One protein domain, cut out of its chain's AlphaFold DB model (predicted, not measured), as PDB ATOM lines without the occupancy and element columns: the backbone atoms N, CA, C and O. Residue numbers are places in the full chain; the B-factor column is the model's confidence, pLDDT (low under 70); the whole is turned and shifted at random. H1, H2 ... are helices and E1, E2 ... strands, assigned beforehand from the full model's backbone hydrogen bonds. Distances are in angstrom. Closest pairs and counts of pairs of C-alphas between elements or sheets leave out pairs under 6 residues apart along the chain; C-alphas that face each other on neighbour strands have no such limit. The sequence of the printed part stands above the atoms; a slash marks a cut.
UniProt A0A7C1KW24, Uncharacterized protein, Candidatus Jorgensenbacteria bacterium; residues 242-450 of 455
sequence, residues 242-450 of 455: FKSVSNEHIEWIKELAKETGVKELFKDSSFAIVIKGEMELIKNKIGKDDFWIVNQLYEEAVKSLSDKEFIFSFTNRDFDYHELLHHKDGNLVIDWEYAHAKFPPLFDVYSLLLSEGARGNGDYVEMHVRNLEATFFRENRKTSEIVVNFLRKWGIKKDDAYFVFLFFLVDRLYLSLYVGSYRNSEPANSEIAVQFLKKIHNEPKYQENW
ATOM      1  N   PHE A 242     -13.967 -60.278  94.440       90.94
ATOM      2  CA  PHE A 242     -13.900 -59.909  93.030       90.94
ATOM      3  C   PHE A 242     -12.490 -60.174  92.481       90.94
ATOM      4  O   PHE A 242     -11.490 -60.152  93.206       90.94
ATOM      5  N   LYS A 243     -12.410 -60.490  91.184       87.56
ATOM      6  CA  LYS A 243     -11.135 -60.770  90.498       87.56
ATOM      7  C   LYS A 243     -10.495 -59.517  89.894       87.56
ATOM      8  O   LYS A 243      -9.299 -59.537  89.626       87.56
ATOM      9  N   SER A 244     -11.291 -58.479  89.666       91.00
ATOM     10  CA  SER A 244     -10.926 -57.216  89.023       91.00
ATOM     11  C   SER A 244     -11.976 -56.158  89.367       91.00
ATOM     12  O   SER A 244     -13.014 -56.487  89.951       91.00
ATOM     13  N   VAL A 245     -11.748 -54.913  88.946       92.75
ATOM     14  CA  VAL A 245     -12.756 -53.850  89.033       92.75
ATOM     15  C   VAL A 245     -13.961 -54.211  88.172       92.75
ATOM     16  O   VAL A 245     -13.824 -54.742  87.065       92.75
ATOM     17  N   SER A 246     -15.145 -53.916  88.696       94.88
ATOM     18  CA  SER A 246     -16.439 -54.228  88.090       94.88
ATOM     19  C   SER A 246     -17.441 -53.090  88.302       94.88
ATOM     20  O   SER A 246     -17.185 -52.160  89.072       94.88
ATOM     21  N   ASN A 247     -18.598 -53.167  87.641       95.88
ATOM     22  CA  ASN A 247     -19.644 -52.146  87.754       95.88
ATOM     23  C   ASN A 247     -20.205 -52.032  89.176       95.88
ATOM     24  O   ASN A 247     -20.580 -50.943  89.587       95.88
ATOM     25  N   GLU A 248     -20.207 -53.115  89.950       97.12
ATOM     26  CA  GLU A 248     -20.646 -53.115  91.348       97.12
ATOM     27  C   GLU A 248     -19.800 -52.171  92.214       97.12
ATOM     28  O   GLU A 248     -20.342 -51.476  93.069       97.12
ATOM     29  N   HIS A 249     -18.493 -52.073  91.948       97.56
ATOM     30  CA  HIS A 249     -17.617 -51.116  92.634       97.56
ATOM     31  C   HIS A 249     -17.966 -49.673  92.266       97.56
ATOM     32  O   HIS A 249     -17.986 -48.785  93.115       97.56
ATOM     33  N   ILE A 250     -18.250 -49.442  90.983       96.88
ATOM     34  CA  ILE A 250     -18.600 -48.122  90.458       96.88
ATOM     35  C   ILE A 250     -19.932 -47.655  91.057       96.88
ATOM     36  O   ILE A 250     -20.041 -46.507  91.489       96.88
ATOM     37  N   GLU A 251     -20.935 -48.531  91.100       97.56
ATOM     38  CA  GLU A 251     -22.238 -48.221  91.690       97.56
ATOM     39  C   GLU A 251     -22.145 -48.007  93.204       97.56
ATOM     40  O   GLU A 251     -22.762 -47.066  93.699       97.56
ATOM     41  N   TRP A 252     -21.301 -48.769  93.911       98.00
ATOM     42  CA  TRP A 252     -21.010 -48.521  95.324       98.00
ATOM     43  C   TRP A 252     -20.473 -47.108  95.572       98.00
ATOM     44  O   TRP A 252     -21.048 -46.368  96.365       98.00
ATOM     45  N   ILE A 253     -19.420 -46.690  94.861       98.25
ATOM     46  CA  ILE A 253     -18.827 -45.353  95.052       98.25
ATOM     47  C   ILE A 253     -19.847 -44.253  94.732       98.25
ATOM     48  O   ILE A 253     -19.940 -43.254  95.448       98.25
ATOM     49  N   LYS A 254     -20.644 -44.421  93.667       97.88
ATOM     50  CA  LYS A 254     -21.702 -43.460  93.316       97.88
ATOM     51  C   LYS A 254     -22.760 -43.358  94.405       97.88
ATOM     52  O   LYS A 254     -23.189 -42.248  94.714       97.88
ATOM     53  N   GLU A 255     -23.212 -44.490  94.933       98.06
ATOM     54  CA  GLU A 255     -24.229 -44.531  95.977       98.06
ATOM     55  C   GLU A 255     -23.692 -43.945  97.284       98.06
ATOM     56  O   GLU A 255     -24.320 -43.052  97.844       98.06
ATOM     57  N   LEU A 256     -22.487 -44.331  97.707       98.25
ATOM     58  CA  LEU A 256     -21.828 -43.776  98.887       98.25
ATOM     59  C   LEU A 256     -21.713 -42.249  98.804       98.25
ATOM     60  O   LEU A 256     -22.110 -41.542  99.733       98.25
ATOM     61  N   ALA A 257     -21.240 -41.732  97.667       97.81
ATOM     62  CA  ALA A 257     -21.130 -40.296  97.430       97.81
ATOM     63  C   ALA A 257     -22.495 -39.596  97.384       97.81
ATOM     64  O   ALA A 257     -22.615 -38.456  97.817       97.81
ATOM     65  N   LYS A 258     -23.530 -40.261  96.862       97.31
ATOM     66  CA  LYS A 258     -24.892 -39.721  96.798       97.31
ATOM     67  C   LYS A 258     -25.526 -39.605  98.182       97.31
ATOM     68  O   LYS A 258     -26.164 -38.598  98.457       97.31
ATOM     69  N   GLU A 259     -25.381 -40.631  99.016       97.69
ATOM     70  CA  GLU A 259     -26.045 -40.699 100.322       97.69
ATOM     71  C   GLU A 259     -25.307 -39.888 101.397       97.69
ATOM     72  O   GLU A 259     -25.935 -39.376 102.319       97.69
ATOM     73  N   THR A 260     -23.983 -39.734 101.281       97.69
ATOM     74  CA  THR A 260     -23.154 -39.067 102.306       97.69
ATOM     75  C   THR A 260     -22.520 -37.753 101.848       97.69
ATOM     76  O   THR A 260     -21.857 -37.081 102.638       97.69
ATOM     77  N   GLY A 261     -22.668 -37.403 100.569       96.94
ATOM     78  CA  GLY A 261     -22.012 -36.257  99.956       96.94
ATOM     79  C   GLY A 261     -22.705 -34.932 100.235       96.94
ATOM     80  O   GLY A 261     -23.924 -34.815 100.127       96.94
ATOM     81  N   VAL A 262     -21.901 -33.908 100.502       96.94
ATOM     82  CA  VAL A 262     -22.333 -32.510 100.573       96.94
ATOM     83  C   VAL A 262     -21.536 -31.708  99.553       96.94
ATOM     84  O   VAL A 262     -20.345 -31.947  99.356       96.94
ATOM     85  N   LYS A 263     -22.209 -30.784  98.865       97.25
ATOM     86  CA  LYS A 263     -21.550 -29.835  97.970       97.25
ATOM     87  C   LYS A 263     -21.055 -28.636  98.760       97.25
ATOM     88  O   LYS A 263     -21.846 -27.995  99.445       97.25
ATOM     89  N   GLU A 264     -19.766 -28.353  98.658       97.50
ATOM     90  CA  GLU A 264     -19.115 -27.235  99.342       97.50
ATOM     91  C   GLU A 264     -18.044 -26.629  98.420       97.50
ATOM     92  O   GLU A 264     -17.504 -27.310  97.539       97.50
ATOM     93  N   LEU A 265     -17.715 -25.350  98.616       98.06
ATOM     94  CA  LEU A 265     -16.529 -24.751  98.000       98.06
ATOM     95  C   LEU A 265     -15.271 -25.372  98.607       98.06
ATOM     96  O   LEU A 265     -15.202 -25.566  99.820       98.06
ATOM     97  N   PHE A 266     -14.255 -25.645  97.784       98.06
ATOM     98  CA  PHE A 266     -13.015 -26.262  98.257       98.06
ATOM     99  C   PHE A 266     -12.402 -25.503  99.437       98.06
ATOM    100  O   PHE A 266     -12.112 -26.116 100.462       98.06
ATOM    101  N   LYS A 267     -12.240 -24.180  99.319       97.50
ATOM    102  CA  LYS A 267     -11.595 -23.349 100.349       97.50
ATOM    103  C   LYS A 267     -12.290 -23.384 101.714       97.50
ATOM    104  O   LYS A 267     -11.622 -23.214 102.729       97.50
ATOM    105  N   ASP A 268     -13.599 -23.629 101.725       97.31
ATOM    106  CA  ASP A 268     -14.430 -23.663 102.933       97.31
ATOM    107  C   ASP A 268     -14.648 -25.098 103.443       97.31
ATOM    108  O   ASP A 268     -15.198 -25.314 104.525       97.31
ATOM    109  N   SER A 269     -14.211 -26.096 102.670       97.38
ATOM    110  CA  SER A 269     -14.434 -27.504 102.973       97.38
ATOM    111  C   SER A 269     -13.611 -27.975 104.172       97.38
ATOM    112  O   SER A 269     -12.466 -27.574 104.397       97.38
ATOM    113  N   SER A 270     -14.162 -28.938 104.916       96.06
ATOM    114  CA  SER A 270     -13.396 -29.621 105.972       96.06
ATOM    115  C   SER A 270     -12.172 -30.357 105.411       96.06
ATOM    116  O   SER A 270     -11.167 -30.486 106.108       96.06
ATOM    117  N   PHE A 271     -12.227 -30.793 104.148       97.31
ATOM    118  CA  PHE A 271     -11.103 -31.420 103.460       97.31
ATOM    119  C   PHE A 271      -9.890 -30.491 103.361       97.31
ATOM    120  O   PHE A 271      -8.792 -30.911 103.713       97.31
ATOM    121  N   ALA A 272     -10.079 -29.229 102.955       97.31
ATOM    122  CA  ALA A 272      -8.987 -28.261 102.828       97.31
ATOM    123  C   ALA A 272      -8.238 -28.042 104.156       97.31
ATOM    124  O   ALA A 272      -7.011 -27.932 104.177       97.31
ATOM    125  N   ILE A 273      -8.964 -28.044 105.279       96.69
ATOM    126  CA  ILE A 273      -8.372 -27.959 106.622       96.69
ATOM    127  C   ILE A 273      -7.556 -29.220 106.936       96.69
ATOM    128  O   ILE A 273      -6.431 -29.118 107.428       96.69
ATOM    129  N   VAL A 274      -8.111 -30.403 106.647       95.25
ATOM    130  CA  VAL A 274      -7.458 -31.691 106.920       95.25
ATOM    131  C   VAL A 274      -6.175 -31.842 106.108       95.25
ATOM    132  O   VAL A 274      -5.120 -32.051 106.703       95.25
ATOM    133  N   ILE A 275      -6.226 -31.665 104.785       96.12
ATOM    134  CA  ILE A 275      -5.060 -31.856 103.907       96.12
ATOM    135  C   ILE A 275      -3.933 -30.860 104.228       96.12
ATOM    136  O   ILE A 275      -2.756 -31.212 104.178       96.12
ATOM    137  N   LYS A 276      -4.271 -29.637 104.666       96.88
ATOM    138  CA  LYS A 276      -3.291 -28.671 105.180       96.88
ATOM    139  C   LYS A 276      -2.600 -29.179 106.451       96.88
ATOM    140  O   LYS A 276      -1.389 -29.039 106.595       96.88
ATOM    141  N   GLY A 277      -3.357 -29.775 107.372       95.38
ATOM    142  CA  GLY A 277      -2.799 -30.414 108.566       95.38
ATOM    143  C   GLY A 277      -1.903 -31.610 108.227       95.38
ATOM    144  O   GLY A 277      -0.833 -31.763 108.815       95.38
ATOM    145  N   GLU A 278      -2.301 -32.427 107.248       94.38
ATOM    146  CA  GLU A 278      -1.496 -33.545 106.742       94.38
ATOM    147  C   GLU A 278      -0.170 -33.060 106.128       94.38
ATOM    148  O   GLU A 278       0.874 -33.663 106.379       94.38
ATOM    149  N   MET A 279      -0.166 -31.922 105.424       96.19
ATOM    150  CA  MET A 279       1.052 -31.295 104.888       96.19
ATOM    151  C   MET A 279       2.046 -30.858 105.973       96.19
ATOM    152  O   MET A 279       3.246 -31.116 105.842       96.19
ATOM    153  N   GLU A 280       1.575 -30.259 107.072       95.06
ATOM    154  CA  GLU A 280       2.447 -29.907 108.207       95.06
ATOM    155  C   GLU A 280       3.055 -31.146 108.872       95.06
ATOM    156  O   GLU A 280       4.183 -31.114 109.367       95.06
ATOM    157  N   LEU A 281       2.337 -32.268 108.858       92.69
ATOM    158  CA  LEU A 281       2.882 -33.540 109.302       92.69
ATOM    159  C   LEU A 281       3.945 -34.029 108.304       92.69
ATOM    160  O   LEU A 281       5.091 -34.225 108.703       92.69
ATOM    161  N   ILE A 282       3.646 -34.129 107.006       93.69
ATOM    162  CA  ILE A 282       4.609 -34.577 105.976       93.69
ATOM    163  C   ILE A 282       5.941 -33.809 106.058       93.69
ATOM    164  O   ILE A 282       7.007 -34.431 106.039       93.69
ATOM    165  N   LYS A 283       5.888 -32.483 106.240       94.25
ATOM    166  CA  LYS A 283       7.057 -31.599 106.411       94.25
ATOM    167  C   LYS A 283       8.071 -32.091 107.441       94.25
ATOM    168  O   LYS A 283       9.270 -31.907 107.263       94.25
ATOM    169  N   ASN A 284       7.597 -32.722 108.512       89.62
ATOM    170  CA  ASN A 284       8.428 -33.185 109.619       89.62
ATOM    171  C   ASN A 284       9.006 -34.599 109.405       89.62
ATOM    172  O   ASN A 284       9.680 -35.117 110.298       89.62
ATOM    173  N   LYS A 285       8.730 -35.256 108.266       89.44
ATOM    174  CA  LYS A 285       9.163 -36.640 107.983       89.44
ATOM    175  C   LYS A 285      10.049 -36.813 106.767       89.44
ATOM    176  O   LYS A 285      10.802 -37.781 106.740       89.44
ATOM    177  N   ILE A 286       9.946 -35.935 105.776       91.12
ATOM    178  CA  ILE A 286      10.717 -36.050 104.533       91.12
ATOM    179  C   ILE A 286      11.793 -34.967 104.448       91.12
ATOM    180  O   ILE A 286      11.767 -33.983 105.188       91.12
ATOM    181  N   GLY A 287      12.772 -35.165 103.560       91.44
ATOM    182  CA  GLY A 287      13.845 -34.196 103.340       91.44
ATOM    183  C   GLY A 287      13.317 -32.842 102.857       91.44
ATOM    184  O   GLY A 287      12.267 -32.765 102.221       91.44
ATOM    185  N   LYS A 288      14.057 -31.763 103.137       93.69
ATOM    186  CA  LYS A 288      13.660 -30.385 102.791       93.69
ATOM    187  C   LYS A 288      13.375 -30.209 101.294       93.69
ATOM    188  O   LYS A 288      12.385 -29.570 100.947       93.69
ATOM    189  N   ASP A 289      14.219 -30.780 100.440       93.88
ATOM    190  CA  ASP A 289      14.080 -30.675  98.982       93.88
ATOM    191  C   ASP A 289      12.846 -31.440  98.486       93.88
ATOM    192  O   ASP A 289      12.068 -30.925  97.686       93.88
ATOM    193  N   ASP A 290      12.607 -32.633  99.036       93.69
ATOM    194  CA  ASP A 290      11.424 -33.441  98.729       93.69
ATOM    195  C   ASP A 290      10.150 -32.715  99.160       93.69
ATOM    196  O   ASP A 290       9.201 -32.610  98.384       93.69
ATOM    197  N   PHE A 291      10.144 -32.153 100.372       95.81
ATOM    198  CA  PHE A 291       9.019 -31.370 100.868       95.81
ATOM    199  C   PHE A 291       8.748 -30.137 100.012       95.81
ATOM    200  O   PHE A 291       7.587 -29.841  99.744       95.81
ATOM    201  N   TRP A 292       9.786 -29.430  99.559       96.38
ATOM    202  CA  TRP A 292       9.611 -28.266  98.693       96.38
ATOM    203  C   TRP A 292       8.835 -28.626  97.419       96.38
ATOM    204  O   TRP A 292       7.883 -27.928  97.077       96.38
ATOM    205  N   ILE A 293       9.166 -29.754  96.780       95.06
ATOM    206  CA  ILE A 293       8.469 -30.247  95.581       95.06
ATOM    207  C   ILE A 293       7.010 -30.600  95.891       95.06
ATOM    208  O   ILE A 293       6.101 -30.147  95.194       95.06
ATOM    209  N   VAL A 294       6.775 -31.380  96.953       96.06
ATOM    210  CA  VAL A 294       5.416 -31.763  97.376       96.06
ATOM    211  C   VAL A 294       4.576 -30.515  97.672       96.06
ATOM    212  O   VAL A 294       3.423 -30.429  97.251       96.06
ATOM    213  N   ASN A 295       5.163 -29.516  98.334       97.25
ATOM    214  CA  ASN A 295       4.495 -28.267  98.675       97.25
ATOM    215  C   ASN A 295       4.151 -27.422  97.440       97.25
ATOM    216  O   ASN A 295       3.078 -26.834  97.406       97.25
ATOM    217  N   GLN A 296       5.015 -27.359  96.419       96.94
ATOM    218  CA  GLN A 296       4.705 -26.641  95.172       96.94
ATOM    219  C   GLN A 296       3.462 -27.220  94.482       96.94
ATOM    220  O   GLN A 296       2.540 -26.476  94.157       96.94
ATOM    221  N   LEU A 297       3.403 -28.547  94.327       96.19
ATOM    222  CA  LEU A 297       2.254 -29.230  93.718       96.19
ATOM    223  C   LEU A 297       0.975 -29.069  94.553       96.19
ATOM    224  O   LEU A 297      -0.110 -28.881  94.004       96.19
ATOM    225  N   TYR A 298       1.102 -29.115  95.883       97.69
ATOM    226  CA  TYR A 298       0.001 -28.851  96.808       97.69
ATOM    227  C   TYR A 298      -0.562 -27.428  96.641       97.69
ATOM    228  O   TYR A 298      -1.768 -27.268  96.458       97.69
ATOM    229  N   GLU A 299       0.290 -26.399  96.651       97.94
ATOM    230  CA  GLU A 299      -0.135 -24.998  96.511       97.94
ATOM    231  C   GLU A 299      -0.760 -24.721  95.135       97.94
ATOM    232  O   GLU A 299      -1.751 -23.995  95.027       97.94
ATOM    233  N   GLU A 300      -0.231 -25.340  94.076       96.69
ATOM    234  CA  GLU A 300      -0.812 -25.262  92.735       96.69
ATOM    235  C   GLU A 300      -2.232 -25.851  92.696       96.69
ATOM    236  O   GLU A 300      -3.153 -25.232  92.145       96.69
ATOM    237  N   ALA A 301      -2.436 -27.009  93.332       97.62
ATOM    238  CA  ALA A 301      -3.746 -27.633  93.455       97.62
ATOM    239  C   ALA A 301      -4.716 -26.776  94.285       97.62
ATOM    240  O   ALA A 301      -5.851 -26.557  93.855       97.62
ATOM    241  N   VAL A 302      -4.275 -26.222  95.421       98.06
ATOM    242  CA  VAL A 302      -5.083 -25.314  96.257       98.06
ATOM    243  C   VAL A 302      -5.530 -24.097  95.455       98.06
ATOM    244  O   VAL A 302      -6.726 -23.809  95.388       98.06
ATOM    245  N   LYS A 303      -4.595 -23.410  94.790       98.06
ATOM    246  CA  LYS A 303      -4.894 -22.231  93.968       98.06
ATOM    247  C   LYS A 303      -5.901 -22.555  92.866       98.06
ATOM    248  O   LYS A 303      -6.817 -21.774  92.617       98.06
ATOM    249  N   SER A 304      -5.743 -23.705  92.216       97.88
ATOM    250  CA  SER A 304      -6.592 -24.115  91.098       97.88
ATOM    251  C   SER A 304      -7.999 -24.524  91.531       97.88
ATOM    252  O   SER A 304      -8.928 -24.427  90.726       97.88
ATOM    253  N   LEU A 305      -8.172 -24.990  92.770       98.00
ATOM    254  CA  LEU A 305      -9.432 -25.550  93.263       98.00
ATOM    255  C   LEU A 305     -10.191 -24.632  94.231       98.00
ATOM    256  O   LEU A 305     -11.391 -24.826  94.383       98.00
ATOM    257  N   SER A 306      -9.542 -23.617  94.817       97.00
ATOM    258  CA  SER A 306     -10.064 -22.732  95.878       97.00
ATOM    259  C   SER A 306     -11.535 -22.323  95.731       97.00
ATOM    260  O   SER A 306     -12.332 -22.539  96.645       97.00
ATOM    261  N   ASP A 307     -11.909 -21.768  94.578       97.69
ATOM    262  CA  ASP A 307     -13.249 -21.213  94.331       97.69
ATOM    263  C   ASP A 307     -14.184 -22.167  93.575       97.69
ATOM    264  O   ASP A 307     -15.209 -21.753  93.033       97.69
ATOM    265  N   LYS A 308     -13.831 -23.452  93.503       97.94
ATOM    266  CA  LYS A 308     -14.640 -24.474  92.837       97.94
ATOM    267  C   LYS A 308     -15.453 -25.259  93.856       97.94
ATOM    268  O   LYS A 308     -14.990 -25.566  94.955       97.94
ATOM    269  N   GLU A 309     -16.679 -25.582  93.464       97.88
ATOM    270  CA  GLU A 309     -17.582 -26.420  94.245       97.88
ATOM    271  C   GLU A 309     -17.340 -27.897  93.917       97.88
ATOM    272  O   GLU A 309     -17.321 -28.289  92.747       97.88
ATOM    273  N   PHE A 310     -17.197 -28.719  94.953       97.75
ATOM    274  CA  PHE A 310     -17.056 -30.167  94.830       97.75
ATOM    275  C   PHE A 310     -18.023 -30.887  95.757       97.75
ATOM    276  O   PHE A 310     -18.488 -30.341  96.755       97.75
ATOM    277  N   ILE A 311     -18.304 -32.146  95.426       97.69
ATOM    278  CA  ILE A 311     -18.956 -33.069  96.352       97.69
ATOM    279  C   ILE A 311     -17.877 -33.635  97.273       97.69
ATOM    280  O   ILE A 311     -16.916 -34.236  96.799       97.69
ATOM    281  N   PHE A 312     -18.074 -33.481  98.576       98.19
ATOM    282  CA  PHE A 312     -17.274 -34.101  99.623       98.19
ATOM    283  C   PHE A 312     -18.142 -35.117 100.356       98.19
ATOM    284  O   PHE A 312     -19.176 -34.763 100.918       98.19
ATOM    285  N   SER A 313     -17.744 -36.383 100.340       97.69
ATOM    286  CA  SER A 313     -18.527 -37.497 100.872       97.69
ATOM    287  C   SER A 313     -17.747 -38.298 101.898       97.69
ATOM    288  O   SER A 313     -16.590 -38.014 102.201       97.69
ATOM    289  N   PHE A 314     -18.387 -39.315 102.456       98.00
ATOM    290  CA  PHE A 314     -17.658 -40.373 103.127       98.00
ATOM    291  C   PHE A 314     -16.848 -41.167 102.094       98.00
ATOM    292  O   PHE A 314     -17.361 -41.456 101.011       98.00
ATOM    293  N   THR A 315     -15.594 -41.476 102.409       97.44
ATOM    294  CA  THR A 315     -14.694 -42.271 101.562       97.44
ATOM    295  C   THR A 315     -13.991 -43.330 102.400       97.44
ATOM    296  O   THR A 315     -13.783 -43.148 103.603       97.44
ATOM    297  N   ASN A 316     -13.637 -44.450 101.775       95.50
ATOM    298  CA  ASN A 316     -12.814 -45.479 102.412       95.50
ATOM    299  C   ASN A 316     -11.328 -45.050 102.443       95.50
ATOM    300  O   ASN A 316     -10.647 -45.302 103.434       95.50
ATOM    301  N   ARG A 317     -10.864 -44.303 101.426       92.25
ATOM    302  CA  ARG A 317      -9.477 -43.832 101.181       92.25
ATOM    303  C   ARG A 317      -8.483 -44.911 100.735       92.25
ATOM    304  O   ARG A 317      -7.490 -44.561 100.099       92.25
ATOM    305  N   ASP A 318      -8.762 -46.191 100.981       89.19
ATOM    306  CA  ASP A 318      -7.973 -47.332 100.479       89.19
ATOM    307  C   ASP A 318      -8.879 -48.387  99.810       89.19
ATOM    308  O   ASP A 318      -8.808 -49.581 100.088       89.19
ATOM    309  N   PHE A 319      -9.803 -47.937  98.949       94.44
ATOM    310  CA  PHE A 319     -10.807 -48.806  98.327       94.44
ATOM    311  C   PHE A 319     -10.255 -49.629  97.154       94.44
ATOM    312  O   PHE A 319     -10.454 -49.297  95.985       94.44
ATOM    313  N   ASP A 320      -9.591 -50.737  97.457       91.88
ATOM    314  CA  ASP A 320      -9.149 -51.704  96.453       91.88
ATOM    315  C   ASP A 320     -10.287 -52.637  95.997       91.88
ATOM    316  O   ASP A 320     -11.227 -52.912  96.738       91.88
ATOM    317  N   TYR A 321     -10.185 -53.263  94.815       91.56
ATOM    318  CA  TYR A 321     -11.256 -54.163  94.331       91.56
ATOM    319  C   TYR A 321     -11.508 -55.415  95.210       91.56
ATOM    320  O   TYR A 321     -12.450 -56.162  94.959       91.56
ATOM    321  N   HIS A 322     -10.658 -55.727  96.203       89.50
ATOM    322  CA  HIS A 322     -10.979 -56.781  97.190       89.50
ATOM    323  C   HIS A 322     -11.835 -56.291  98.344       89.50
ATOM    324  O   HIS A 322     -12.402 -57.125  99.046       89.50
ATOM    325  N   GLU A 323     -11.872 -54.987  98.576       93.56
ATOM    326  CA  GLU A 323     -12.615 -54.404  99.684       93.56
ATOM    327  C   GLU A 323     -14.118 -54.595  99.484       93.56
ATOM    328  O   GLU A 323     -14.868 -54.672 100.450       93.56
ATOM    329  N   LEU A 324     -14.564 -54.757  98.234       96.44
ATOM    330  CA  LEU A 324     -15.893 -55.253  97.914       96.44
ATOM    331  C   LEU A 324     -15.873 -56.785  97.828       96.44
ATOM    332  O   LEU A 324     -15.144 -57.384  97.037       96.44
ATOM    333  N   LEU A 325     -16.721 -57.431  98.618       95.38
ATOM    334  CA  LEU A 325     -16.907 -58.876  98.636       95.38
ATOM    335  C   LEU A 325     -18.272 -59.243  98.063       95.38
ATOM    336  O   LEU A 325     -19.296 -58.679  98.444       95.38
ATOM    337  N   HIS A 326     -18.295 -60.229  97.173       94.75
ATOM    338  CA  HIS A 326     -19.514 -60.728  96.558       94.75
ATOM    339  C   HIS A 326     -20.204 -61.781  97.430       94.75
ATOM    340  O   HIS A 326     -19.562 -62.710  97.931       94.75
ATOM    341  N   HIS A 327     -21.529 -61.679  97.536       94.38
ATOM    342  CA  HIS A 327     -22.399 -62.678  98.150       94.38
ATOM    343  C   HIS A 327     -23.753 -62.727  97.426       94.38
ATOM    344  O   HIS A 327     -24.184 -61.739  96.834       94.38
ATOM    345  N   LYS A 328     -24.429 -63.884  97.482       91.50
ATOM    346  CA  LYS A 328     -25.708 -64.126  96.785       91.50
ATOM    347  C   LYS A 328     -26.819 -63.148  97.189       91.50
ATOM    348  O   LYS A 328     -27.621 -62.767  96.349       91.50
ATOM    349  N   ASP A 329     -26.808 -62.716  98.448       91.50
ATOM    350  CA  ASP A 329     -27.821 -61.832  99.034       91.50
ATOM    351  C   ASP A 329     -27.357 -60.360  99.056       91.50
ATOM    352  O   ASP A 329     -27.826 -59.575  99.870       91.50
ATOM    353  N   GLY A 330     -26.375 -59.995  98.225       93.06
ATOM    354  CA  GLY A 330     -25.832 -58.636  98.136       93.06
ATOM    355  C   GLY A 330     -24.392 -58.518  98.632       93.06
ATOM    356  O   GLY A 330     -23.952 -59.266  99.508       93.06
ATOM    357  N   ASN A 331     -23.652 -57.576  98.045       97.12
ATOM    358  CA  ASN A 331     -22.226 -57.381  98.305       97.12
ATOM    359  C   ASN A 331     -21.963 -56.789  99.704       97.12
ATOM    360  O   ASN A 331     -22.859 -56.229 100.331       97.12
ATOM    361  N   LEU A 332     -20.725 -56.898 100.187       96.94
ATOM    362  CA  LEU A 332     -20.275 -56.373 101.481       96.94
ATOM    363  C   LEU A 332     -18.965 -55.595 101.299       96.94
ATOM    364  O   LEU A 332     -18.032 -56.144 100.720       96.94
ATOM    365  N   VAL A 333     -18.878 -54.366 101.810       97.25
ATOM    366  CA  VAL A 333     -17.663 -53.533 101.754       97.25
ATOM    367  C   VAL A 333     -16.933 -53.550 103.089       97.25
ATOM    368  O   VAL A 333     -17.531 -53.231 104.116       97.25
ATOM    369  N   ILE A 334     -15.651 -53.900 103.081       95.06
ATOM    370  CA  ILE A 334     -14.827 -54.081 104.281       95.06
ATOM    371  C   ILE A 334     -13.698 -53.030 104.393       95.06
ATOM    372  O   ILE A 334     -13.758 -51.988 103.749       95.06
ATOM    373  N   ASP A 335     -12.804 -53.266 105.361       91.75
ATOM    374  CA  ASP A 335     -11.614 -52.479 105.740       91.75
ATOM    375  C   ASP A 335     -11.784 -50.951 105.775       91.75
ATOM    376  O   ASP A 335     -11.094 -50.179 105.123       91.75
ATOM    377  N   TRP A 336     -12.675 -50.488 106.654       95.50
ATOM    378  CA  TRP A 336     -12.979 -49.065 106.849       95.50
ATOM    379  C   TRP A 336     -11.997 -48.342 107.788       95.50
ATOM    380  O   TRP A 336     -12.362 -47.376 108.458       95.50
ATOM    381  N   GLU A 337     -10.759 -48.819 107.910       91.75
ATOM    382  CA  GLU A 337      -9.819 -48.315 108.921       91.75
ATOM    383  C   GLU A 337      -9.208 -46.952 108.597       91.75
ATOM    384  O   GLU A 337      -8.824 -46.228 109.514       91.75
ATOM    385  N   TYR A 338      -9.165 -46.597 107.314       91.25
ATOM    386  CA  TYR A 338      -8.696 -45.298 106.828       91.25
ATOM    387  C   TYR A 338      -9.834 -44.318 106.558       91.25
ATOM    388  O   TYR A 338      -9.586 -43.176 106.172       91.25
ATOM    389  N   ALA A 339     -11.073 -44.754 106.768       94.88
ATOM    390  CA  ALA A 339     -12.236 -44.056 106.273       94.88
ATOM    391  C   ALA A 339     -12.405 -42.665 106.882       94.88
ATOM    392  O   ALA A 339     -12.178 -42.450 108.077       94.88
ATOM    393  N   HIS A 340     -12.860 -41.722 106.061       94.06
ATOM    394  CA  HIS A 340     -13.039 -40.343 106.483       94.06
ATOM    395  C   HIS A 340     -14.282 -39.716 105.851       94.06
ATOM    396  O   HIS A 340     -14.629 -39.977 104.701       94.06
ATOM    397  N   ALA A 341     -14.964 -38.863 106.614       94.94
ATOM    398  CA  ALA A 341     -16.075 -38.063 106.114       94.94
ATOM    399  C   ALA A 341     -15.570 -36.811 105.387       94.94
ATOM    400  O   ALA A 341     -14.518 -36.277 105.730       94.94
ATOM    401  N   LYS A 342     -16.369 -36.273 104.466       95.19
ATOM    402  CA  LYS A 342     -16.079 -35.016 103.763       95.19
ATOM    403  C   LYS A 342     -14.763 -35.035 102.974       95.19
ATOM    404  O   LYS A 342     -14.035 -34.051 102.967       95.19
ATOM    405  N   PHE A 343     -14.460 -36.143 102.311       96.94
ATOM    406  CA  PHE A 343     -13.342 -36.277 101.378       96.94
ATOM    407  C   PHE A 343     -13.851 -36.329  99.931       96.94
ATOM    408  O   PHE A 343     -15.007 -36.695  99.706       96.94
ATOM    409  N   PRO A 344     -13.028 -35.981  98.925       97.81
ATOM    410  CA  PRO A 344     -13.432 -36.121  97.531       97.81
ATOM    411  C   PRO A 344     -13.701 -37.599  97.194       97.81
ATOM    412  O   PRO A 344     -12.791 -38.419  97.331       97.81
ATOM    413  N   PRO A 345     -14.886 -37.973  96.674       97.88
ATOM    414  CA  PRO A 345     -15.194 -39.366  96.336       97.88
ATOM    415  C   PRO A 345     -14.302 -39.928  95.221       97.88
ATOM    416  O   PRO A 345     -14.181 -41.141  95.067       97.88
ATOM    417  N   LEU A 346     -13.623 -39.055  94.466       97.94
ATOM    418  CA  LEU A 346     -12.585 -39.442  93.509       97.94
ATOM    419  C   LEU A 346     -11.413 -40.196  94.158       97.94
ATOM    420  O   LEU A 346     -10.749 -40.948  93.455       97.94
ATOM    421  N   PHE A 347     -11.177 -40.062  95.467       97.50
ATOM    422  CA  PHE A 347     -10.111 -40.801  96.154       97.50
ATOM    423  C   PHE A 347     -10.355 -42.312  96.102       97.50
ATOM    424  O   PHE A 347      -9.452 -43.063  95.740       97.50
ATOM    425  N   ASP A 348     -11.590 -42.754  96.358       97.94
ATOM    426  CA  ASP A 348     -11.954 -44.171  96.244       97.94
ATOM    427  C   ASP A 348     -11.904 -44.645  94.784       97.94
ATOM    428  O   ASP A 348     -11.522 -45.781  94.518       97.94
ATOM    429  N   VAL A 349     -12.213 -43.769  93.817       97.56
ATOM    430  CA  VAL A 349     -12.071 -44.080  92.382       97.56
ATOM    431  C   VAL A 349     -10.600 -44.302  92.019       97.56
ATOM    432  O   VAL A 349     -10.273 -45.274  91.340       97.56
ATOM    433  N   TYR A 350      -9.704 -43.421  92.468       96.12
ATOM    434  CA  TYR A 350      -8.275 -43.527  92.181       96.12
ATOM    435  C   TYR A 350      -7.641 -44.745  92.857       96.12
ATOM    436  O   TYR A 350      -6.892 -45.468  92.196       96.12
ATOM    437  N   SER A 351      -7.994 -45.025  94.116       94.19
ATOM    438  CA  SER A 351      -7.562 -46.239  94.821       94.19
ATOM    439  C   SER A 351      -8.013 -47.503  94.083       94.19
ATOM    440  O   SER A 351      -7.198 -48.368  93.758       94.19
ATOM    441  N   LEU A 352      -9.293 -47.559  93.702       95.44
ATOM    442  CA  LEU A 352      -9.876 -48.697  92.998       95.44
ATOM    443  C   LEU A 352      -9.148 -48.994  91.685       95.44
ATOM    444  O   LEU A 352      -8.824 -50.148  91.402       95.44
ATOM    445  N   LEU A 353      -8.868 -47.964  90.889       94.00
ATOM    446  CA  LEU A 353      -8.193 -48.116  89.599       94.00
ATOM    447  C   LEU A 353      -6.729 -48.538  89.766       94.00
ATOM    448  O   LEU A 353      -6.253 -49.388  89.015       94.00
ATOM    449  N   LEU A 354      -6.031 -48.021  90.783       90.12
ATOM    450  CA  LEU A 354      -4.661 -48.446  91.094       90.12
ATOM    451  C   LEU A 354      -4.570 -49.901  91.534       90.12
ATOM    452  O   LEU A 354      -3.567 -50.565  91.258       90.12
ATOM    453  N   SER A 355      -5.620 -50.419  92.169       87.25
ATOM    454  CA  SER A 355      -5.650 -51.804  92.624       87.25
ATOM    455  C   SER A 355      -5.617 -52.828  91.474       87.25
ATOM    456  O   SER A 355      -5.208 -53.970  91.699       87.25
ATOM    457  N   GLU A 356      -5.959 -52.438  90.232       83.25
ATOM    458  CA  GLU A 356      -5.824 -53.283  89.026       83.25
ATOM    459  C   GLU A 356      -4.393 -53.379  88.475       83.25
ATOM    460  O   GLU A 356      -4.151 -54.168  87.558       83.25
ATOM    461  N   GLY A 357      -3.449 -52.605  89.018       75.62
ATOM    462  CA  GLY A 357      -2.060 -52.585  88.571       75.62
ATOM    463  C   GLY A 357      -1.420 -53.978  88.524       75.62
ATOM    464  O   GLY A 357      -1.705 -54.862  89.341       75.62
ATOM    465  N   ALA A 358      -0.523 -54.182  87.558       65.69
ATOM    466  CA  ALA A 358       0.155 -55.458  87.389       65.69
ATOM    467  C   ALA A 358       1.012 -55.773  88.626       65.69
ATOM    468  O   ALA A 358       1.804 -54.947  89.083       65.69
ATOM    469  N   ARG A 359       0.867 -56.993  89.157       66.62
ATOM    470  CA  ARG A 359       1.753 -57.547  90.189       66.62
ATOM    471  C   ARG A 359       2.861 -58.314  89.474       66.62
ATOM    472  O   ARG A 359       2.643 -59.444  89.042       66.62
ATOM    473  N   GLY A 360       3.997 -57.658  89.265       58.78
ATOM    474  CA  GLY A 360       5.161 -58.212  88.575       58.78
ATOM    475  C   GLY A 360       6.288 -58.615  89.528       58.78
ATOM    476  O   GLY A 360       6.285 -58.260  90.704       58.78
ATOM    477  N   ASN A 361       7.270 -59.344  88.995       58.19
ATOM    478  CA  ASN A 361       8.567 -59.530  89.645       58.19
ATOM    479  C   ASN A 361       9.436 -58.294  89.352       58.19
ATOM    480  O   ASN A 361       9.512 -57.879  88.195       58.19
ATOM    481  N   GLY A 362      10.090 -57.716  90.358       67.94
ATOM    482  CA  GLY A 362      10.950 -56.540  90.191       67.94
ATOM    483  C   GLY A 362      11.043 -55.696  91.458       67.94
ATOM    484  O   GLY A 362      10.502 -56.080  92.497       67.94
ATOM    485  N   ASP A 363      11.730 -54.556  91.362       80.88
ATOM    486  CA  ASP A 363      11.757 -53.567  92.436       80.88
ATOM    487  C   ASP A 363      10.334 -53.065  92.733       80.88
ATOM    488  O   ASP A 363       9.569 -52.713  91.828       80.88
ATOM    489  N   TYR A 364       9.961 -53.088  94.014       78.31
ATOM    490  CA  TYR A 364       8.604 -52.775  94.449       78.31
ATOM    491  C   TYR A 364       8.243 -51.318  94.135       78.31
ATOM    492  O   TYR A 364       7.153 -51.057  93.623       78.31
ATOM    493  N   VAL A 365       9.165 -50.381  94.377       81.94
ATOM    494  CA  VAL A 365       8.945 -48.950  94.136       81.94
ATOM    495  C   VAL A 365       8.741 -48.701  92.645       81.94
ATOM    496  O   VAL A 365       7.738 -48.107  92.240       81.94
ATOM    497  N   GLU A 366       9.630 -49.236  91.810       83.19
ATOM    498  CA  GLU A 366       9.562 -49.063  90.362       83.19
ATOM    499  C   GLU A 366       8.276 -49.658  89.765       83.19
ATOM    500  O   GLU A 366       7.622 -49.031  88.925       83.19
ATOM    501  N   MET A 367       7.868 -50.849  90.215       83.75
ATOM    502  CA  MET A 367       6.621 -51.484  89.780       83.75
ATOM    503  C   MET A 367       5.402 -50.603  90.089       83.75
ATOM    504  O   MET A 367       4.536 -50.420  89.232       83.75
ATOM    505  N   HIS A 368       5.331 -50.040  91.295       83.69
ATOM    506  CA  HIS A 368       4.216 -49.186  91.699       83.69
ATOM    507  C   HIS A 368       4.181 -47.859  90.930       83.69
ATOM    508  O   HIS A 368       3.109 -47.444  90.484       83.69
ATOM    509  N   VAL A 369       5.339 -47.237  90.684       87.62
ATOM    510  CA  VAL A 369       5.446 -46.043  89.827       87.62
ATOM    511  C   VAL A 369       4.987 -46.349  88.396       87.62
ATOM    512  O   VAL A 369       4.194 -45.599  87.828       87.62
ATOM    513  N   ARG A 370       5.400 -47.485  87.819       87.75
ATOM    514  CA  ARG A 370       4.932 -47.922  86.491       87.75
ATOM    515  C   ARG A 370       3.419 -48.153  86.459       87.75
ATOM    516  O   ARG A 370       2.789 -47.826  85.456       87.75
ATOM    517  N   ASN A 371       2.834 -48.687  87.531       88.62
ATOM    518  CA  ASN A 371       1.386 -48.880  87.635       88.62
ATOM    519  C   ASN A 371       0.631 -47.542  87.686       88.62
ATOM    520  O   ASN A 371      -0.382 -47.408  87.001       88.62
ATOM    521  N   LEU A 372       1.134 -46.539  88.415       91.69
ATOM    522  CA  LEU A 372       0.589 -45.173  88.404       91.69
ATOM    523  C   LEU A 372       0.607 -44.576  86.990       91.69
ATOM    524  O   LEU A 372      -0.426 -44.118  86.497       91.69
ATOM    525  N   GLU A 373       1.757 -44.647  86.310       91.56
ATOM    526  CA  GLU A 373       1.902 -44.170  84.931       91.56
ATOM    527  C   GLU A 373       0.938 -44.889  83.980       91.56
ATOM    528  O   GLU A 373       0.200 -44.243  83.240       91.56
ATOM    529  N   ALA A 374       0.915 -46.223  84.003       90.88
ATOM    530  CA  ALA A 374       0.081 -47.034  83.118       90.88
ATOM    531  C   ALA A 374      -1.423 -46.851  83.365       90.88
ATOM    532  O   ALA A 374      -2.226 -47.003  82.444       90.88
ATOM    533  N   THR A 375      -1.811 -46.531  84.599       91.94
ATOM    534  CA  THR A 375      -3.217 -46.337  84.960       91.94
ATOM    535  C   THR A 375      -3.713 -44.965  84.523       91.94
ATOM    536  O   THR A 375      -4.781 -44.895  83.919       91.94
ATOM    537  N   PHE A 376      -2.955 -43.894  84.786       93.00
ATOM    538  CA  PHE A 376      -3.462 -42.519  84.661       93.00
ATOM    539  C   PHE A 376      -2.781 -41.643  83.605       93.00
ATOM    540  O   PHE A 376      -3.375 -40.650  83.193       93.00
ATOM    541  N   PHE A 377      -1.565 -41.975  83.167       92.38
ATOM    542  CA  PHE A 377      -0.730 -41.102  82.322       92.38
ATOM    543  C   PHE A 377      -0.298 -41.745  81.002       92.38
ATOM    544  O   PHE A 377       0.457 -41.160  80.226       92.38
ATOM    545  N   ARG A 378      -0.760 -42.965  80.733       90.19
ATOM    546  CA  ARG A 378      -0.642 -43.644  79.442       90.19
ATOM    547  C   ARG A 378      -2.037 -43.885  78.887       90.19
ATOM    548  O   ARG A 378      -3.031 -43.761  79.598       90.19
ATOM    549  N   GLU A 379      -2.103 -44.233  77.608       89.62
ATOM    550  CA  GLU A 379      -3.367 -44.558  76.958       89.62
ATOM    551  C   GLU A 379      -4.022 -45.765  77.642       89.62
ATOM    552  O   GLU A 379      -3.586 -46.908  77.511       89.62
ATOM    553  N   ASN A 380      -5.072 -45.482  78.409       90.56
ATOM    554  CA  ASN A 380      -5.844 -46.474  79.136       90.56
ATOM    555  C   ASN A 380      -7.325 -46.123  79.015       90.56
ATOM    556  O   ASN A 380      -7.886 -45.345  79.794       90.56
ATOM    557  N   ARG A 381      -7.954 -46.696  77.986       90.38
ATOM    558  CA  ARG A 381      -9.355 -46.443  77.647       90.38
ATOM    559  C   ARG A 381     -10.301 -46.784  78.796       90.38
ATOM    560  O   ARG A 381     -11.165 -45.975  79.112       90.38
ATOM    561  N   LYS A 382     -10.107 -47.935  79.450       90.81
ATOM    562  CA  LYS A 382     -10.972 -48.395  80.546       90.81
ATOM    563  C   LYS A 382     -10.941 -47.414  81.721       90.81
ATOM    564  O   LYS A 382     -11.997 -46.964  82.158       90.81
ATOM    565  N   THR A 383      -9.750 -47.041  82.196       91.44
ATOM    566  CA  THR A 383      -9.599 -46.047  83.273       91.44
ATOM    567  C   THR A 383     -10.213 -44.712  82.866       91.44
ATOM    568  O   THR A 383     -11.007 -44.146  83.616       91.44
ATOM    569  N   SER A 384      -9.899 -44.230  81.662       91.50
ATOM    570  CA  SER A 384     -10.391 -42.940  81.170       91.50
ATOM    571  C   SER A 384     -11.919 -42.897  81.105       91.50
ATOM    572  O   SER A 384     -12.519 -41.940  81.587       91.50
ATOM    573  N   GLU A 385     -12.567 -43.941  80.580       93.25
ATOM    574  CA  GLU A 385     -14.031 -44.041  80.519       93.25
ATOM    575  C   GLU A 385     -14.666 -44.068  81.918       93.25
ATOM    576  O   GLU A 385     -15.651 -43.363  82.154       93.25
ATOM    577  N   ILE A 386     -14.089 -44.826  82.861       94.56
ATOM    578  CA  ILE A 386     -14.573 -44.887  84.249       94.56
ATOM    579  C   ILE A 386     -14.476 -43.509  84.906       94.56
ATOM    580  O   ILE A 386     -15.478 -43.011  85.425       94.56
ATOM    581  N   VAL A 387     -13.304 -42.866  84.854       94.69
ATOM    582  CA  VAL A 387     -13.097 -41.559  85.490       94.69
ATOM    583  C   VAL A 387     -14.000 -40.508  84.851       94.69
ATOM    584  O   VAL A 387     -14.743 -39.844  85.567       94.69
ATOM    585  N   VAL A 388     -14.040 -40.400  83.518       93.56
ATOM    586  CA  VAL A 388     -14.904 -39.434  82.811       93.56
ATOM    587  C   VAL A 388     -16.381 -39.618  83.169       93.56
ATOM    588  O   VAL A 388     -17.111 -38.630  83.288       93.56
ATOM    589  N   ASN A 389     -16.835 -40.853  83.398       94.69
ATOM    590  CA  ASN A 389     -18.200 -41.105  83.851       94.69
ATOM    591  C   ASN A 389     -18.476 -40.471  85.227       94.69
ATOM    592  O   ASN A 389     -19.495 -39.795  85.394       94.69
ATOM    593  N   PHE A 390     -17.555 -40.628  86.184       96.75
ATOM    594  CA  PHE A 390     -17.639 -39.971  87.491       96.75
ATOM    595  C   PHE A 390     -17.567 -38.446  87.380       96.75
ATOM    596  O   PHE A 390     -18.413 -37.755  87.948       96.75
ATOM    597  N   LEU A 391     -16.629 -37.921  86.587       95.88
ATOM    598  CA  LEU A 391     -16.468 -36.479  86.376       95.88
ATOM    599  C   LEU A 391     -17.755 -35.840  85.853       95.88
ATOM    600  O   LEU A 391     -18.246 -34.869  86.424       95.88
ATOM    601  N   ARG A 392     -18.369 -36.443  84.829       94.50
ATOM    602  CA  ARG A 392     -19.656 -35.991  84.292       94.50
ATOM    603  C   ARG A 392     -20.766 -36.057  85.340       94.50
ATOM    604  O   ARG A 392     -21.581 -35.143  85.415       94.50
ATOM    605  N   LYS A 393     -20.820 -37.127  86.139       94.25
ATOM    606  CA  LYS A 393     -21.853 -37.313  87.168       94.25
ATOM    607  C   LYS A 393     -21.760 -36.269  88.285       94.25
ATOM    608  O   LYS A 393     -22.798 -35.859  88.801       94.25
ATOM    609  N   TRP A 394     -20.550 -35.853  88.645       95.88
ATOM    610  CA  TRP A 394     -20.295 -34.896  89.723       95.88
ATOM    611  C   TRP A 394     -20.044 -33.463  89.240       95.88
ATOM    612  O   TRP A 394     -19.871 -32.574  90.065       95.88
ATOM    613  N   GLY A 395     -20.077 -33.219  87.925       95.31
ATOM    614  CA  GLY A 395     -19.872 -31.890  87.342       95.31
ATOM    615  C   GLY A 395     -18.430 -31.383  87.448       95.31
ATOM    616  O   GLY A 395     -18.212 -30.177  87.476       95.31
ATOM    617  N   ILE A 396     -17.452 -32.288  87.514       96.25
ATOM    618  CA  ILE A 396     -16.032 -31.965  87.687       96.25
ATOM    619  C   ILE A 396     -15.361 -31.876  86.312       96.25
ATOM    620  O   ILE A 396     -15.539 -32.760  85.470       96.25
ATOM    621  N   LYS A 397     -14.572 -30.825  86.060       95.50
ATOM    622  CA  LYS A 397     -13.779 -30.729  84.823       95.50
ATOM    623  C   LYS A 397     -12.568 -31.659  84.892       95.50
ATOM    624  O   LYS A 397     -12.038 -31.929  85.966       95.50
ATOM    625  N   LYS A 398     -12.094 -32.119  83.733       93.56
ATOM    626  CA  LYS A 398     -10.923 -33.006  83.642       93.56
ATOM    627  C   LYS A 398      -9.681 -32.411  84.325       93.56
ATOM    628  O   LYS A 398      -9.015 -33.127  85.069       93.56
ATOM    629  N   ASP A 399      -9.427 -31.121  84.118       93.62
ATOM    630  CA  ASP A 399      -8.279 -30.421  84.710       93.62
ATOM    631  C   ASP A 399      -8.414 -30.300  86.233       93.62
ATOM    632  O   ASP A 399      -7.445 -30.453  86.966       93.62
ATOM    633  N   ASP A 400      -9.635 -30.121  86.739       96.56
ATOM    634  CA  ASP A 400      -9.894 -30.067  88.183       96.56
ATOM    635  C   ASP A 400      -9.629 -31.430  88.830       96.56
ATOM    636  O   ASP A 400      -9.042 -31.518  89.906       96.56
ATOM    637  N   ALA A 401     -10.005 -32.510  88.139       96.56
ATOM    638  CA  ALA A 401      -9.754 -33.874  88.588       96.56
ATOM    639  C   ALA A 401      -8.257 -34.199  88.700       96.56
ATOM    640  O   ALA A 401      -7.881 -34.969  89.584       96.56
ATOM    641  N   TYR A 402      -7.412 -33.601  87.851       96.50
ATOM    642  CA  TYR A 402      -5.955 -33.711  87.957       96.50
ATOM    643  C   TYR A 402      -5.443 -33.110  89.271       96.50
ATOM    644  O   TYR A 402      -4.707 -33.762  90.003       96.50
ATOM    645  N   PHE A 403      -5.894 -31.910  89.639       97.38
ATOM    646  CA  PHE A 403      -5.500 -31.304  90.915       97.38
ATOM    647  C   PHE A 403      -6.043 -32.083  92.124       97.38
ATOM    648  O   PHE A 403      -5.342 -32.240  93.123       97.38
ATOM    649  N   VAL A 404      -7.243 -32.670  92.020       97.69
ATOM    650  CA  VAL A 404      -7.750 -33.610  93.038       97.69
ATOM    651  C   VAL A 404      -6.879 -34.873  93.114       97.69
ATOM    652  O   VAL A 404      -6.668 -35.409  94.199       97.69
ATOM    653  N   PHE A 405      -6.333 -35.341  91.988       97.00
ATOM    654  CA  PHE A 405      -5.386 -36.456  91.962       97.00
ATOM    655  C   PHE A 405      -4.050 -36.111  92.638       97.00
ATOM    656  O   PHE A 405      -3.495 -36.957  93.337       97.00
ATOM    657  N   LEU A 406      -3.563 -34.870  92.528       96.62
ATOM    658  CA  LEU A 406      -2.391 -34.429  93.296       96.62
ATOM    659  C   LEU A 406      -2.651 -34.503  94.804       96.62
ATOM    660  O   LEU A 406      -1.819 -35.038  95.536       96.62
ATOM    661  N   PHE A 407      -3.825 -34.062  95.272       97.62
ATOM    662  CA  PHE A 407      -4.191 -34.237  96.679       97.62
ATOM    663  C   PHE A 407      -4.294 -35.705  97.089       97.62
ATOM    664  O   PHE A 407      -3.879 -36.046  98.190       97.62
ATOM    665  N   PHE A 408      -4.785 -36.582  96.211       96.12
ATOM    666  CA  PHE A 408      -4.770 -38.022  96.463       96.12
ATOM    667  C   PHE A 408      -3.339 -38.556  96.648       96.12
ATOM    668  O   PHE A 408      -3.091 -39.343  97.553       96.12
ATOM    669  N   LEU A 409      -2.358 -38.105  95.860       94.69
ATOM    670  CA  LEU A 409      -0.959 -38.510  96.056       94.69
ATOM    671  C   LEU A 409      -0.367 -37.988  97.374       94.69
ATOM    672  O   LEU A 409       0.374 -38.716  98.037       94.69
ATOM    673  N   VAL A 410      -0.707 -36.757  97.769       95.31
ATOM    674  CA  VAL A 410      -0.320 -36.180  99.071       95.31
ATOM    675  C   VAL A 410      -0.926 -36.986 100.223       95.31
ATOM    676  O   VAL A 410      -0.220 -37.341 101.164       95.31
ATOM    677  N   ASP A 411      -2.203 -37.345 100.117       94.12
ATOM    678  CA  ASP A 411      -2.913 -38.194 101.075       94.12
ATOM    679  C   ASP A 411      -2.248 -39.572 101.215       94.12
ATOM    680  O   ASP A 411      -1.935 -40.012 102.322       94.12
ATOM    681  N   ARG A 412      -1.912 -40.228 100.096       90.62
ATOM    682  CA  ARG A 412      -1.181 -41.507 100.108       90.62
ATOM    683  C   ARG A 412       0.189 -41.385 100.772       90.62
ATOM    684  O   ARG A 412       0.574 -42.274 101.536       90.62
ATOM    685  N   LEU A 413       0.910 -40.289 100.523       91.69
ATOM    686  CA  LEU A 413       2.172 -40.002 101.202       91.69
ATOM    687  C   LEU A 413       1.954 -39.857 102.715       91.69
ATOM    688  O   LEU A 413       2.653 -40.507 103.495       91.69
ATOM    689  N   TYR A 414       0.953 -39.085 103.138       91.38
ATOM    690  CA  TYR A 414       0.577 -38.948 104.544       91.38
ATOM    691  C   TYR A 414       0.260 -40.306 105.193       91.38
ATOM    692  O   TYR A 414       0.856 -40.648 106.221       91.38
ATOM    693  N   LEU A 415      -0.607 -41.118 104.579       86.31
ATOM    694  CA  LEU A 415      -0.975 -42.442 105.089       86.31
ATOM    695  C   LEU A 415       0.254 -43.353 105.251       86.31
ATOM    696  O   LEU A 415       0.394 -44.037 106.273       86.31
ATOM    697  N   SER A 416       1.183 -43.305 104.289       83.06
ATOM    698  CA  SER A 416       2.421 -44.091 104.328       83.06
ATOM    699  C   SER A 416       3.376 -43.666 105.453       83.06
ATOM    700  O   SER A 416       3.950 -44.522 106.119       83.06
ATOM    701  N   LEU A 417       3.510 -42.360 105.712       84.19
ATOM    702  CA  LEU A 417       4.465 -41.807 106.680       84.19
ATOM    703  C   LEU A 417       3.944 -41.820 108.119       84.19
ATOM    704  O   LEU A 417       4.709 -41.984 109.073       84.19
ATOM    705  N   TYR A 418       2.648 -41.565 108.288       77.38
ATOM    706  CA  TYR A 418       2.062 -41.247 109.587       77.38
ATOM    707  C   TYR A 418       1.101 -42.289 110.093       77.38
ATOM    708  O   TYR A 418       1.071 -42.542 111.300       77.38
ATOM    709  N   VAL A 419       0.333 -42.890 109.200       69.50
ATOM    710  CA  VAL A 419      -0.698 -43.824 109.617       69.50
ATOM    711  C   VAL A 419      -0.060 -45.204 109.799       69.50
ATOM    712  O   VAL A 419      -0.204 -45.772 110.877       69.50
ATOM    713  N   GLY A 420       0.864 -45.615 108.922       56.81
ATOM    714  CA  GLY A 420       1.697 -46.815 109.118       56.81
ATOM    715  C   GLY A 420       1.175 -48.023 108.347       56.81
ATOM    716  O   GLY A 420       1.221 -49.169 108.816       56.81
ATOM    717  N   SER A 421       0.650 -47.768 107.143       49.34
ATOM    718  CA  SER A 421       0.361 -48.826 106.187       49.34
ATOM    719  C   SER A 421       1.678 -49.555 105.891       49.34
ATOM    720  O   SER A 421       2.528 -49.056 105.153       49.34
ATOM    721  N   TYR A 422       1.816 -50.747 106.470       48.06
ATOM    722  CA  TYR A 422       2.889 -51.715 106.267       48.06
ATOM    723  C   TYR A 422       4.228 -51.391 106.951       48.06
ATOM    724  O   TYR A 422       5.196 -51.042 106.290       48.06
ATOM    725  N   ARG A 423       4.368 -51.695 108.249       39.78
ATOM    726  CA  ARG A 423       5.650 -51.613 109.003       39.78
ATOM    727  C   ARG A 423       6.870 -52.325 108.371       39.78
ATOM    728  O   ARG A 423       7.978 -52.164 108.863       39.78
ATOM    729  N   ASN A 424       6.686 -53.105 107.299       37.97
ATOM    730  CA  ASN A 424       7.769 -53.728 106.526       37.97
ATOM    731  C   ASN A 424       7.906 -53.203 105.074       37.97
ATOM    732  O   ASN A 424       8.843 -53.608 104.395       37.97
ATOM    733  N   SER A 425       7.006 -52.338 104.581       45.72
ATOM    734  CA  SER A 425       7.107 -51.652 103.273       45.72
ATOM    735  C   SER A 425       6.886 -50.130 103.355       45.72
ATOM    736  O   SER A 425       6.771 -49.469 102.327       45.72
ATOM    737  N   GLU A 426       6.858 -49.572 104.571       51.44
ATOM    738  CA  GLU A 426       6.746 -48.139 104.884       51.44
ATOM    739  C   GLU A 426       7.741 -47.266 104.096       51.44
ATOM    740  O   GLU A 426       7.280 -46.323 103.448       51.44
ATOM    741  N   PRO A 427       9.056 -47.588 104.037       56.66
ATOM    742  CA  PRO A 427       9.999 -46.788 103.255       56.66
ATOM    743  C   PRO A 427       9.609 -46.747 101.776       56.66
ATOM    744  O   PRO A 427       9.521 -45.673 101.187       56.66
ATOM    745  N   ALA A 428       9.256 -47.907 101.219       64.19
ATOM    746  CA  ALA A 428       8.958 -48.055  99.804       64.19
ATOM    747  C   ALA A 428       7.681 -47.302  99.394       64.19
ATOM    748  O   ALA A 428       7.659 -46.667  98.349       64.19
ATOM    749  N   ASN A 429       6.630 -47.300 100.222       69.81
ATOM    750  CA  ASN A 429       5.384 -46.587  99.912       69.81
ATOM    751  C   ASN A 429       5.545 -45.063  99.937       69.81
ATOM    752  O   ASN A 429       5.060 -44.383  99.030       69.81
ATOM    753  N   SER A 430       6.255 -44.526 100.935       79.25
ATOM    754  CA  SER A 430       6.569 -43.094 100.959       79.25
ATOM    755  C   SER A 430       7.491 -42.695  99.807       79.25
ATOM    756  O   SER A 430       7.295 -41.653  99.184       79.25
ATOM    757  N   GLU A 431       8.442 -43.565  99.463       83.06
ATOM    758  CA  GLU A 431       9.357 -43.359  98.350       83.06
ATOM    759  C   GLU A 431       8.620 -43.362  97.005       83.06
ATOM    760  O   GLU A 431       8.862 -42.470  96.199       83.06
ATOM    761  N   ILE A 432       7.659 -44.269  96.787       83.00
ATOM    762  CA  ILE A 432       6.798 -44.282  95.591       83.00
ATOM    763  C   ILE A 432       6.115 -42.924  95.404       83.00
ATOM    764  O   ILE A 432       6.191 -42.342  94.321       83.00
ATOM    765  N   ALA A 433       5.450 -42.414  96.446       84.94
ATOM    766  CA  ALA A 433       4.703 -41.164  96.350       84.94
ATOM    767  C   ALA A 433       5.631 -39.962  96.103       84.94
ATOM    768  O   ALA A 433       5.365 -39.161  95.207       84.94
ATOM    769  N   VAL A 434       6.757 -39.866  96.823       88.81
ATOM    770  CA  VAL A 434       7.744 -38.788  96.629       88.81
ATOM    771  C   VAL A 434       8.389 -38.860  95.242       88.81
ATOM    772  O   VAL A 434       8.441 -37.848  94.544       88.81
ATOM    773  N   GLN A 435       8.857 -40.034  94.807       89.25
ATOM    774  CA  GLN A 435       9.456 -40.209  93.481       89.25
ATOM    775  C   GLN A 435       8.470 -39.843  92.369       89.25
ATOM    776  O   GLN A 435       8.852 -39.208  91.384       89.25
ATOM    777  N   PHE A 436       7.197 -40.210  92.522       91.06
ATOM    778  CA  PHE A 436       6.191 -39.897  91.520       91.06
ATOM    779  C   PHE A 436       5.832 -38.406  91.489       91.06
ATOM    780  O   PHE A 436       5.784 -37.819  90.412       91.06
ATOM    781  N   LEU A 437       5.680 -37.759  92.648       92.06
ATOM    782  CA  LEU A 437       5.470 -36.308  92.729       92.06
ATOM    783  C   LEU A 437       6.650 -35.530  92.120       92.06
ATOM    784  O   LEU A 437       6.435 -34.571  91.383       92.06
ATOM    785  N   LYS A 438       7.894 -35.991  92.317       91.62
ATOM    786  CA  LYS A 438       9.078 -35.436  91.634       91.62
ATOM    787  C   LYS A 438       8.989 -35.543  90.115       91.62
ATOM    788  O   LYS A 438       9.289 -34.575  89.422       91.62
ATOM    789  N   LYS A 439       8.580 -36.703  89.593       92.12
ATOM    790  CA  LYS A 439       8.378 -36.896  88.150       92.12
ATOM    791  C   LYS A 439       7.325 -35.936  87.599       92.12
ATOM    792  O   LYS A 439       7.586 -35.290  86.593       92.12
ATOM    793  N   ILE A 440       6.184 -35.805  88.281       91.81
ATOM    794  CA  ILE A 440       5.124 -34.864  87.891       91.81
ATOM    795  C   ILE A 440       5.667 -33.432  87.840       91.81
ATOM    796  O   ILE A 440       5.467 -32.743  86.846       91.81
ATOM    797  N   HIS A 441       6.381 -33.001  88.882       91.56
ATOM    798  CA  HIS A 441       6.926 -31.647  88.963       91.56
ATOM    799  C   HIS A 441       7.947 -31.340  87.855       91.56
ATOM    800  O   HIS A 441       7.944 -30.249  87.295       91.56
ATOM    801  N   ASN A 442       8.812 -32.302  87.526       90.94
ATOM    802  CA  ASN A 442       9.913 -32.094  86.582       90.94
ATOM    803  C   ASN A 442       9.519 -32.298  85.110       90.94
ATOM    804  O   ASN A 442      10.265 -31.892  84.219       90.94
ATOM    805  N   GLU A 443       8.388 -32.949  84.826       91.50
ATOM    806  CA  GLU A 443       8.001 -33.334  83.468       91.50
ATOM    807  C   GLU A 443       6.578 -32.829  83.136       91.50
ATOM    808  O   GLU A 443       5.598 -33.534  83.391       91.50
ATOM    809  N   PRO A 444       6.435 -31.657  82.478       85.62
ATOM    810  CA  PRO A 444       5.131 -31.047  82.160       85.62
ATOM    811  C   PRO A 444       4.162 -31.970  81.409       85.62
ATOM    812  O   PRO A 444       2.943 -31.872  81.556       85.62
ATOM    813  N   LYS A 445       4.709 -32.938  80.661       88.31
ATOM    814  CA  LYS A 445       3.934 -33.949  79.941       88.31
ATOM    815  C   LYS A 445       2.976 -34.728  80.844       88.31
ATOM    816  O   LYS A 445       2.019 -35.269  80.319       88.31
ATOM    817  N   TYR A 446       3.193 -34.844  82.161       87.94
ATOM    818  CA  TYR A 446       2.247 -35.561  83.033       87.94
ATOM    819  C   TYR A 446       0.880 -34.878  83.085       87.94
ATOM    820  O   TYR A 446      -0.137 -35.565  83.046       87.94
ATOM    821  N   GLN A 447       0.834 -33.547  83.101       85.62
ATOM    822  CA  GLN A 447      -0.437 -32.828  83.058       85.62
ATOM    823  C   GLN A 447      -1.117 -32.993  81.692       85.62
ATOM    824  O   GLN A 447      -2.307 -33.290  81.628       85.62
ATOM    825  N   GLU A 448      -0.356 -32.888  80.598       85.19
ATOM    826  CA  GLU A 448      -0.858 -33.113  79.231       85.19
ATOM    827  C   GLU A 448      -1.360 -34.552  79.036       85.19
ATOM    828  O   GLU A 448      -2.372 -34.801  78.376       85.19
ATOM    829  N   ASN A 449      -0.661 -35.503  79.657       88.44
ATOM    830  CA  ASN A 449      -0.906 -36.927  79.526       88.44
ATOM    831  C   ASN A 449      -1.964 -37.462  80.507       88.44
ATOM    832  O   ASN A 449      -2.326 -38.641  80.439       88.44
ATOM    833  N   TRP A 450      -2.463 -36.621  81.416       89.12
ATOM    834  CA  TRP A 450      -3.480 -36.993  82.393       89.12
ATOM    835  C   TRP A 450      -4.732 -37.524  81.689       89.12
ATOM    836  O   TRP A 450      -5.361 -36.817  80.897       89.12
TER     837      TRP A 450
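What this domain is: This is residues 242 to 450 of the 455 residues of an uncharacterized protein of Candidatus Jorgensenbacteria bacterium (UniProt A0A7C1KW24). A body of helices is packed round the long helix H7, with H2, H3, H4 and H8 on it, and a small sheet of E1, E2 and E5 stands to one side, H1 and H2 beside its strands. The hairpin of E3 and E4 lies farthest from the middle. The 209 printed residues, mostly helix in class, hold nine named helices and five named strands in the order H1 E1 H2 H3 E2 E3 E4 E5 H4 H5 H6 H7 H8 H9. The larger sheet runs E1 - E2 - E5, antiparallel; the whole is compact, with a radius of gyration of the C-alphas of 16.4 A and spans of 52 by 44 by 32 A.

How they stand to each other: The pairing of E2, residues 309 to 315, is staggered: 309 to 312 pair with E1, residues 262 to 265, and 313 to 315 with E5, residues 340 to 343. N 262 and O 312, and N 315 and O 340, are within hydrogen-bond range, each 2.9 A apart. H1, residues 247 to 260, stands at the sheet's level, height 2.8 A; its closest C-alphas to E2 are Thr 260 and Ser 313, 5.1 A. H2, residues 270 to 283, is on the sheet over none of its strands, at a height over the sheet of 4.1 A, only just above its level. H4, residues 346 to 354, only grazes the sheet with residues 346 to 349. H7, residues 398 to 419, is the hub. Its residues 401 to 408 alone touch H4, about perpendicular at 76 degrees, closest C-alphas Phe 347 and Phe 408, 6.0 A. Its residues 400 to 410 alone touch H3, residues 288 to 305, at a steep tilt of 40 degrees, closest C-alphas Ala 301 and Phe 403, 4.8 A. H7 and H8, residues 426 to 442, form a helical hairpin at a shallow tilt of 29 degrees, closest C-alphas Leu 413 and Ser 430, 5.4 A. H5, residues 364 to 376, touches H8, closest C-alphas Val 365 and Ile 432, 5.3 A. H6, residues 381 to 394, only just touches H4, with 3 pairs of C-alphas within 8 A, the closest Leu 353 and Thr 383, 6.8 A. H9, residues 445 to 449, is close to but not clearly touching H8, closest C-alphas Ile 440 and Tyr 446, 5.7 A. E3, residues 324 to 326, and E4, residues 331 to 333, form an antiparallel hairpin, with N 325 and O 332 at 2.8 A. In the nine helices every O i to N i+4 pair is within hydrogen-bond range.

Where its parts are: E2 measures 17.7 A, H7 29.9 A, H3 25.4 A, H8 24.5 A, H2 20.6 A, H6 20.0 A and H1 19.9 A from first to last C-alpha. H1 begins at C-alpha 247 (-19.644, -52.146, 87.754), and H9 ends at C-alpha 449 (-0.906, -36.927, 79.526).

The domain as a whole: The C-alphas farthest apart, Asp 289 and Asp 329, are 52.2 A apart. The printed part has no cut and no long link. Residues 358 to 362 and 419 to 429 have pLDDT under 70.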